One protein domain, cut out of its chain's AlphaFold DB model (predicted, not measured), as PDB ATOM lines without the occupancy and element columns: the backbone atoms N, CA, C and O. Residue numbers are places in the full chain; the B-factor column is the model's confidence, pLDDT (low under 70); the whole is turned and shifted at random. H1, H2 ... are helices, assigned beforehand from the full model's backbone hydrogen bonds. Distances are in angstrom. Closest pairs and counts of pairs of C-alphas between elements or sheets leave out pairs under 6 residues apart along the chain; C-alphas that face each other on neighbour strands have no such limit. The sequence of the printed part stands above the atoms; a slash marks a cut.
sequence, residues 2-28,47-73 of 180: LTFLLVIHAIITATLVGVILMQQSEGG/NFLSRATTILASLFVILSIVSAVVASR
ATOM      1  N   LEU A   2     -92.847 -41.962 -10.803       67.31
ATOM      2  CA  LEU A   2     -91.906 -41.358 -11.770       67.31
ATOM      3  C   LEU A   2     -92.182 -41.737 -13.243       67.31
ATOM      4  O   LEU A   2     -92.117 -40.885 -14.123       67.31
ATOM      5  N   THR A   3     -92.588 -42.983 -13.507       74.50
ATOM      6  CA  THR A   3     -93.002 -43.449 -14.845       74.50
ATOM      7  C   THR A   3     -94.209 -42.676 -15.372       74.50
ATOM      8  O   THR A   3     -94.270 -42.367 -16.554       74.50
ATOM      9  N   PHE A   4     -95.142 -42.310 -14.487       76.50
ATOM     10  CA  PHE A   4     -96.306 -41.499 -14.843       76.50
ATOM     11  C   PHE A   4     -95.881 -40.093 -15.293       76.50
ATOM     12  O   PHE A   4     -96.336 -39.631 -16.334       76.50
ATOM     13  N   LEU A   5     -94.939 -39.462 -14.581       77.19
ATOM     14  CA  LEU A   5     -94.372 -38.165 -14.973       77.19
ATOM     15  C   LEU A   5     -93.613 -38.239 -16.307       77.19
ATOM     16  O   LEU A   5     -93.751 -37.336 -17.125       77.19
ATOM     17  N   LEU A   6     -92.869 -39.321 -16.565       80.25
ATOM     18  CA  LEU A   6     -92.180 -39.530 -17.845       80.25
ATOM     19  C   LEU A   6     -93.149 -39.714 -19.012       80.25
ATOM     20  O   LEU A   6     -92.941 -39.126 -20.069       80.25
ATOM     21  N   VAL A   7     -94.210 -40.501 -18.825       80.81
ATOM     22  CA  VAL A   7     -95.224 -40.727 -19.863       80.81
ATOM     23  C   VAL A   7     -95.956 -39.425 -20.180       80.81
ATOM     24  O   VAL A   7     -96.088 -39.069 -21.349       80.81
ATOM     25  N   ILE A   8     -96.369 -38.668 -19.161       83.88
ATOM     26  CA  ILE A   8     -97.074 -37.397 -19.368       83.88
ATOM     27  C   ILE A   8     -96.166 -36.346 -20.013       83.88
ATOM     28  O   ILE A   8     -96.584 -35.665 -20.946       83.88
ATOM     29  N   HIS A   9     -94.901 -36.267 -19.596       77.06
ATOM     30  CA  HIS A   9     -93.913 -35.363 -20.188       77.06
ATOM     31  C   HIS A   9     -93.601 -35.723 -21.645       77.06
ATOM     32  O   HIS A   9     -93.513 -34.836 -22.497       77.06
ATOM     33  N   ALA A  10     -93.485 -37.018 -21.952       80.88
ATOM     34  CA  ALA A  10     -93.286 -37.507 -23.312       80.88
ATOM     35  C   ALA A  10     -94.469 -37.143 -24.219       80.88
ATOM     36  O   ALA A  10     -94.256 -36.676 -25.335       80.88
ATOM     37  N   ILE A  11     -95.705 -37.277 -23.724       84.88
ATOM     38  CA  ILE A  11     -96.913 -36.892 -24.465       84.88
ATOM     39  C   ILE A  11     -96.964 -35.376 -24.688       84.88
ATOM     40  O   ILE A  11     -97.189 -34.943 -25.817       84.88
ATOM     41  N   ILE A  12     -96.716 -34.557 -23.658       81.44
ATOM     42  CA  ILE A  12     -96.715 -33.086 -23.775       81.44
ATOM     43  C   ILE A  12     -95.659 -32.628 -24.785       81.44
ATOM     44  O   ILE A  12     -95.951 -31.820 -25.665       81.44
ATOM     45  N   THR A  13     -94.451 -33.187 -24.701       79.56
ATOM     46  CA  THR A  13     -93.360 -32.858 -25.624       79.56
ATOM     47  C   THR A  13     -93.714 -33.290 -27.048       79.56
ATOM     48  O   THR A  13     -93.624 -32.474 -27.956       79.56
ATOM     49  N   ALA A  14     -94.194 -34.520 -27.263       81.38
ATOM     50  CA  ALA A  14     -94.612 -34.989 -28.590       81.38
ATOM     51  C   ALA A  14     -95.759 -34.149 -29.180       81.38
ATOM     52  O   ALA A  14     -95.775 -33.869 -30.378       81.38
ATOM     53  N   THR A  15     -96.686 -33.686 -28.338       83.12
ATOM     54  CA  THR A  15     -97.790 -32.810 -28.751       83.12
ATOM     55  C   THR A  15     -97.271 -31.430 -29.163       83.12
ATOM     56  O   THR A  15     -97.656 -30.927 -30.216       83.12
ATOM     57  N   LEU A  16     -96.342 -30.839 -28.399       79.88
ATOM     58  CA  LEU A  16     -95.711 -29.555 -28.731       79.88
ATOM     59  C   LEU A  16     -94.977 -29.619 -30.080       79.88
ATOM     60  O   LEU A  16     -95.048 -28.692 -30.881       79.88
ATOM     61  N   VAL A  17     -94.333 -30.750 -30.362       78.88
ATOM     62  CA  VAL A  17     -93.681 -31.031 -31.647       78.88
ATOM     63  C   VAL A  17     -94.692 -31.122 -32.782       78.88
ATOM     64  O   VAL A  17     -94.484 -30.509 -33.826       78.88
ATOM     65  N   GLY A  18     -95.801 -31.838 -32.580       80.75
ATOM     66  CA  GLY A  18     -96.892 -31.900 -33.554       80.75
ATOM     67  C   GLY A  18     -97.429 -30.511 -33.909       80.75
ATOM     68  O   GLY A  18     -97.634 -30.212 -35.082       80.75
ATOM     69  N   VAL A  19     -97.558 -29.624 -32.917       73.06
ATOM     70  CA  VAL A  19     -97.950 -28.220 -33.124       73.06
ATOM     71  C   VAL A  19     -96.895 -27.439 -33.918       73.06
ATOM     72  O   VAL A  19     -97.262 -26.677 -34.807       73.06
ATOM     73  N   ILE A  20     -95.599 -27.653 -33.668       76.00
ATOM     74  CA  ILE A  20     -94.509 -27.010 -34.429       76.00
ATOM     75  C   ILE A  20     -94.556 -27.412 -35.910       76.00
ATOM     76  O   ILE A  20     -94.359 -26.573 -36.789       76.00
ATOM     77  N   LEU A  21     -94.868 -28.676 -36.205       77.12
ATOM     78  CA  LEU A  21     -95.046 -29.134 -37.584       77.12
ATOM     79  C   LEU A  21     -96.323 -28.562 -38.216       77.12
ATOM     80  O   LEU A  21     -96.309 -28.173 -39.383       77.12
ATOM     81  N   MET A  22     -97.401 -28.442 -37.439       73.44
ATOM     82  CA  MET A  22     -98.660 -27.833 -37.877       73.44
ATOM     83  C   MET A  22     -98.496 -26.345 -38.223       73.44
ATOM     84  O   MET A  22     -99.036 -25.880 -39.219       73.44
ATOM     85  N   GLN A  23     -97.709 -25.590 -37.452       64.50
ATOM     86  CA  GLN A  23     -97.463 -24.159 -37.699       64.50
ATOM     87  C   GLN A  23     -96.656 -23.900 -38.977       64.50
ATOM     88  O   GLN A  23     -96.743 -22.825 -39.565       64.50
ATOM     89  N   GLN A  24     -95.927 -24.905 -39.460       60.81
ATOM     90  CA  GLN A  24     -95.293 -24.868 -40.772       60.81
ATOM     91  C   GLN A  24     -96.255 -25.240 -41.913       60.81
ATOM     92  O   GLN A  24     -96.005 -24.868 -43.059       60.81
ATOM     93  N   SER A  25     -97.373 -25.910 -41.609       56.19
ATOM     94  CA  SER A  25     -98.391 -26.319 -42.589       56.19
ATOM     95  C   SER A  25     -99.190 -25.143 -43.168       56.19
ATOM     96  O   SER A  25     -99.721 -25.267 -44.266       56.19
ATOM     97  N   GLU A  26     -99.229 -23.995 -42.484       53.03
ATOM     98  CA  GLU A  26     -99.863 -22.748 -42.962       53.03
ATOM     99  C   GLU A  26     -98.826 -21.718 -43.473       53.03
ATOM    100  O   GLU A  26     -99.157 -20.665 -44.017       53.03
ATOM    101  N   GLY A  27     -97.532 -22.000 -43.299       60.88
ATOM    102  CA  GLY A  27     -96.463 -20.997 -43.325       60.88
ATOM    103  C   GLY A  27     -95.853 -20.658 -44.687       60.88
ATOM    104  O   GLY A  27     -94.775 -20.069 -44.711       60.88
ATOM    105  N   GLY A  28     -96.469 -21.022 -45.817       60.56
ATOM    106  CA  GLY A  28     -95.801 -20.967 -47.131       60.56
ATOM    107  C   GLY A  28     -96.451 -20.126 -48.234       60.56
ATOM    108  O   GLY A  28     -95.994 -20.207 -49.372       60.56
ATOM    109  N   ASN A  47     -86.296 -19.402 -50.914       59.38
ATOM    110  CA  ASN A  47     -85.124 -19.612 -50.064       59.38
ATOM    111  C   ASN A  47     -85.397 -19.314 -48.581       59.38
ATOM    112  O   ASN A  47     -84.809 -19.961 -47.716       59.38
ATOM    113  N   PHE A  48     -86.282 -18.367 -48.269       64.44
ATOM    114  CA  PHE A  48     -86.653 -18.035 -46.893       64.44
ATOM    115  C   PHE A  48     -87.454 -19.161 -46.237       64.44
ATOM    116  O   PHE A  48     -87.127 -19.575 -45.128       64.44
ATOM    117  N   LEU A  49     -88.432 -19.720 -46.953       64.62
ATOM    118  CA  LEU A  49     -89.267 -20.810 -46.447       64.62
ATOM    119  C   LEU A  49     -88.456 -22.089 -46.205       64.62
ATOM    120  O   LEU A  49     -88.597 -22.743 -45.169       64.62
ATOM    121  N   SER A  50     -87.544 -22.404 -47.129       68.50
ATOM    122  CA  SER A  50     -86.641 -23.545 -46.991       68.50
ATOM    123  C   SER A  50     -85.673 -23.350 -45.813       68.50
ATOM    124  O   SER A  50     -85.508 -24.248 -44.988       68.50
ATOM    125  N   ARG A  51     -85.111 -22.145 -45.636       67.94
ATOM    126  CA  ARG A  51     -84.227 -21.826 -44.500       67.94
ATOM    127  C   ARG A  51     -84.953 -21.826 -43.157       67.94
ATOM    128  O   ARG A  51     -84.431 -22.409 -42.214       67.94
ATOM    129  N   ALA A  52     -86.144 -21.237 -43.068       70.62
ATOM    130  CA  ALA A  52     -86.954 -21.242 -41.851       70.62
ATOM    131  C   ALA A  52     -87.289 -22.677 -41.426       70.62
ATOM    132  O   ALA A  52     -87.045 -23.046 -40.282       70.62
ATOM    133  N   THR A  53     -87.704 -23.520 -42.376       77.69
ATOM    134  CA  THR A  53     -87.966 -24.944 -42.129       77.69
ATOM    135  C   THR A  53     -86.733 -25.680 -41.626       77.69
ATOM    136  O   THR A  53     -86.811 -26.444 -40.668       77.69
ATOM    137  N   THR A  54     -85.576 -25.426 -42.236       77.56
ATOM    138  CA  THR A  54     -84.323 -26.082 -41.842       77.56
ATOM    139  C   THR A  54     -83.903 -25.664 -40.429       77.56
ATOM    140  O   THR A  54     -83.490 -26.501 -39.629       77.56
ATOM    141  N   ILE A  55     -84.068 -24.380 -40.091       77.19
ATOM    142  CA  ILE A  55     -83.771 -23.843 -38.760       77.19
ATOM    143  C   ILE A  55     -84.738 -24.429 -37.723       77.19
ATOM    144  O   ILE A  55     -84.282 -24.966 -36.717       77.19
ATOM    145  N   LEU A  56     -86.047 -24.420 -37.979       75.12
ATOM    146  CA  LEU A  56     -87.054 -24.980 -37.070       75.12
ATOM    147  C   LEU A  56     -86.877 -26.492 -36.876       75.12
ATOM    148  O   LEU A  56     -86.941 -26.968 -35.745       75.12
ATOM    149  N   ALA A  57     -86.587 -27.240 -37.944       78.38
ATOM    150  CA  ALA A  57     -86.300 -28.671 -37.865       78.38
ATOM    151  C   ALA A  57     -85.042 -28.949 -37.028       78.38
ATOM    152  O   ALA A  57     -85.049 -29.839 -36.178       78.38
ATOM    153  N   SER A  58     -83.979 -28.159 -37.212       80.75
ATOM    154  CA  SER A  58     -82.753 -28.294 -36.416       80.75
ATOM    155  C   SER A  58     -82.986 -27.981 -34.933       80.75
ATOM    156  O   SER A  58     -82.572 -28.755 -34.070       80.75
ATOM    157  N   LEU A  59     -83.726 -26.910 -34.627       80.75
ATOM    158  CA  LEU A  59     -84.092 -26.534 -33.262       80.75
ATOM    159  C   LEU A  59     -84.978 -27.594 -32.606       80.75
ATOM    160  O   LEU A  59     -84.786 -27.905 -31.433       80.75
ATOM    161  N   PHE A  60     -85.899 -28.195 -33.361       79.44
ATOM    162  CA  PHE A  60     -86.737 -29.286 -32.880       79.44
ATOM    163  C   PHE A  60     -85.907 -30.523 -32.491       79.44
ATOM    164  O   PHE A  60     -86.077 -31.057 -31.394       79.44
ATOM    165  N   VAL A  61     -84.971 -30.956 -33.341       82.94
ATOM    166  CA  VAL A  61     -84.096 -32.103 -33.036       82.94
ATOM    167  C   VAL A  61     -83.241 -31.825 -31.798       82.94
ATOM    168  O   VAL A  61     -83.132 -32.683 -30.921       82.94
ATOM    169  N   ILE A  62     -82.691 -30.613 -31.677       86.62
ATOM    170  CA  ILE A  62     -81.926 -30.202 -30.493       86.62
ATOM    171  C   ILE A  62     -82.813 -30.235 -29.240       86.62
ATOM    172  O   ILE A  62     -82.414 -30.807 -28.228       86.62
ATOM    173  N   LEU A  63     -84.030 -29.689 -29.302       81.75
ATOM    174  CA  LEU A  63     -84.964 -29.669 -28.174       81.75
ATOM    175  C   LEU A  63     -85.397 -31.085 -27.752       81.75
ATOM    176  O   LEU A  63     -85.530 -31.351 -26.557       81.75
ATOM    177  N   SER A  64     -85.539 -32.008 -28.713       80.12
ATOM    178  CA  SER A  64     -85.805 -33.431 -28.461       80.12
ATOM    179  C   SER A  64     -84.677 -34.077 -27.650       80.12
ATOM    180  O   SER A  64     -84.923 -34.696 -26.612       80.12
ATOM    181  N   ILE A  65     -83.424 -33.852 -28.056       83.06
ATOM    182  CA  ILE A  65     -82.245 -34.386 -27.360       83.06
ATOM    183  C   ILE A  65     -82.102 -33.755 -25.969       83.06
ATOM    184  O   ILE A  65     -81.883 -34.467 -24.990       83.06
ATOM    185  N   VAL A  66     -82.262 -32.434 -25.847       81.25
ATOM    186  CA  VAL A  66     -82.164 -31.725 -24.560       81.25
ATOM    187  C   VAL A  66     -83.231 -32.220 -23.582       81.25
ATOM    188  O   VAL A  66     -82.902 -32.535 -22.439       81.25
ATOM    189  N   SER A  67     -84.484 -32.360 -24.022       78.69
ATOM    190  CA  SER A  67     -85.570 -32.891 -23.190       78.69
ATOM    191  C   SER A  67     -85.309 -34.343 -22.773       78.69
ATOM    192  O   SER A  67     -85.483 -34.677 -21.602       78.69
ATOM    193  N   ALA A  68     -84.794 -35.189 -23.676       71.75
ATOM    194  CA  ALA A  68     -84.404 -36.563 -23.350       71.75
ATOM    195  C   ALA A  68     -83.295 -36.615 -22.286       71.75
ATOM    196  O   ALA A  68     -83.370 -37.407 -21.347       71.75
ATOM    197  N   VAL A  69     -82.293 -35.734 -22.375       76.62
ATOM    198  CA  VAL A  69     -81.212 -35.654 -21.385       76.62
ATOM    199  C   VAL A  69     -81.729 -35.135 -20.038       76.62
ATOM    200  O   VAL A  69     -81.407 -35.725 -19.006       76.62
ATOM    201  N   VAL A  70     -82.562 -34.090 -20.020       73.31
ATOM    202  CA  VAL A  70     -83.178 -33.565 -18.786       73.31
ATOM    203  C   VAL A  70     -84.075 -34.618 -18.127       73.31
ATOM    204  O   VAL A  70     -83.971 -34.839 -16.921       73.31
ATOM    205  N   ALA A  71     -84.872 -35.344 -18.912       65.56
ATOM    206  CA  ALA A  71     -85.702 -36.444 -18.433       65.56
ATOM    207  C   ALA A  71     -84.860 -37.615 -17.892       65.56
ATOM    208  O   ALA A  71     -85.164 -38.161 -16.833       65.56
ATOM    209  N   SER A  72     -83.759 -37.962 -18.568       64.75
ATOM    210  CA  SER A  72     -82.863 -39.045 -18.138       64.75
ATOM    211  C   SER A  72     -82.128 -38.735 -16.829       64.75
ATOM    212  O   SER A  72     -81.853 -39.640 -16.045       64.75
ATOM    213  N   ARG A  73     -81.849 -37.456 -16.545       66.81
ATOM    214  CA  ARG A  73     -81.187 -37.014 -15.306       66.81
ATOM    215  C   ARG A  73     -82.108 -37.040 -14.083       66.81
ATOM    216  O   ARG A  73     -81.599 -37.061 -12.966       66.81
TER     217      ARG A  73
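AT A GLANCE: This is residues 2 to 28 and 47 to 73 of the 180 residues of the protein "Protein-export membrane protein SecG" of Sphingomonas sp. YZ-8 (UniProt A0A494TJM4). Two long, straight helices, H2 and H1, lie side by side and run opposite ways, with a gap between them for most of their length and the stretch that would join them missing. Together they make a flat, loose rod whose long axis is that of the helices. The printed part has 54 residues, H1 then H2 along the chain, no named strand, and is all helix. It is loose, with a radius of gyration of the C-alphas of 13.4 A, and spans 44 by 19 by 6 A.

IN THESE COORDINATES: Find C-alpha 47 at (-85.124, -19.612, -50.064); from there H2, residues 47 to 73, runs 39.1 A to C-alpha 73 at (-81.187, -37.014, -15.306). H1, residues 2 to 25, begins at C-alpha 2 at (-91.906, -41.358, -11.770) and is 34.9 A long.

HOW THE PARTS SIT: H2 and H1 only just touch, with 3 pairs of C-alphas within 8 A. Look at the C-alphas of Leu 6 and Ala 71, their closest, 7.2 A apart. The helices run opposite ways at a shallow tilt of 2 degrees, 13.1 A centre to centre. Every O i to N i+4 pair is within hydrogen-bond range in H2, and 19 of 20 in H1.

THE WHOLE: The C-alphas of Leu 2 and Asn 47, the two farthest apart, are 44.6 A apart. Residues 29 to 46, in the link across the cut, are not printed; C-alphas 28 and 47 are 11.2 A apart. Confidence is under 70 at residue 2 and residues 23 to 28, 47 to 51 and 71 to 73.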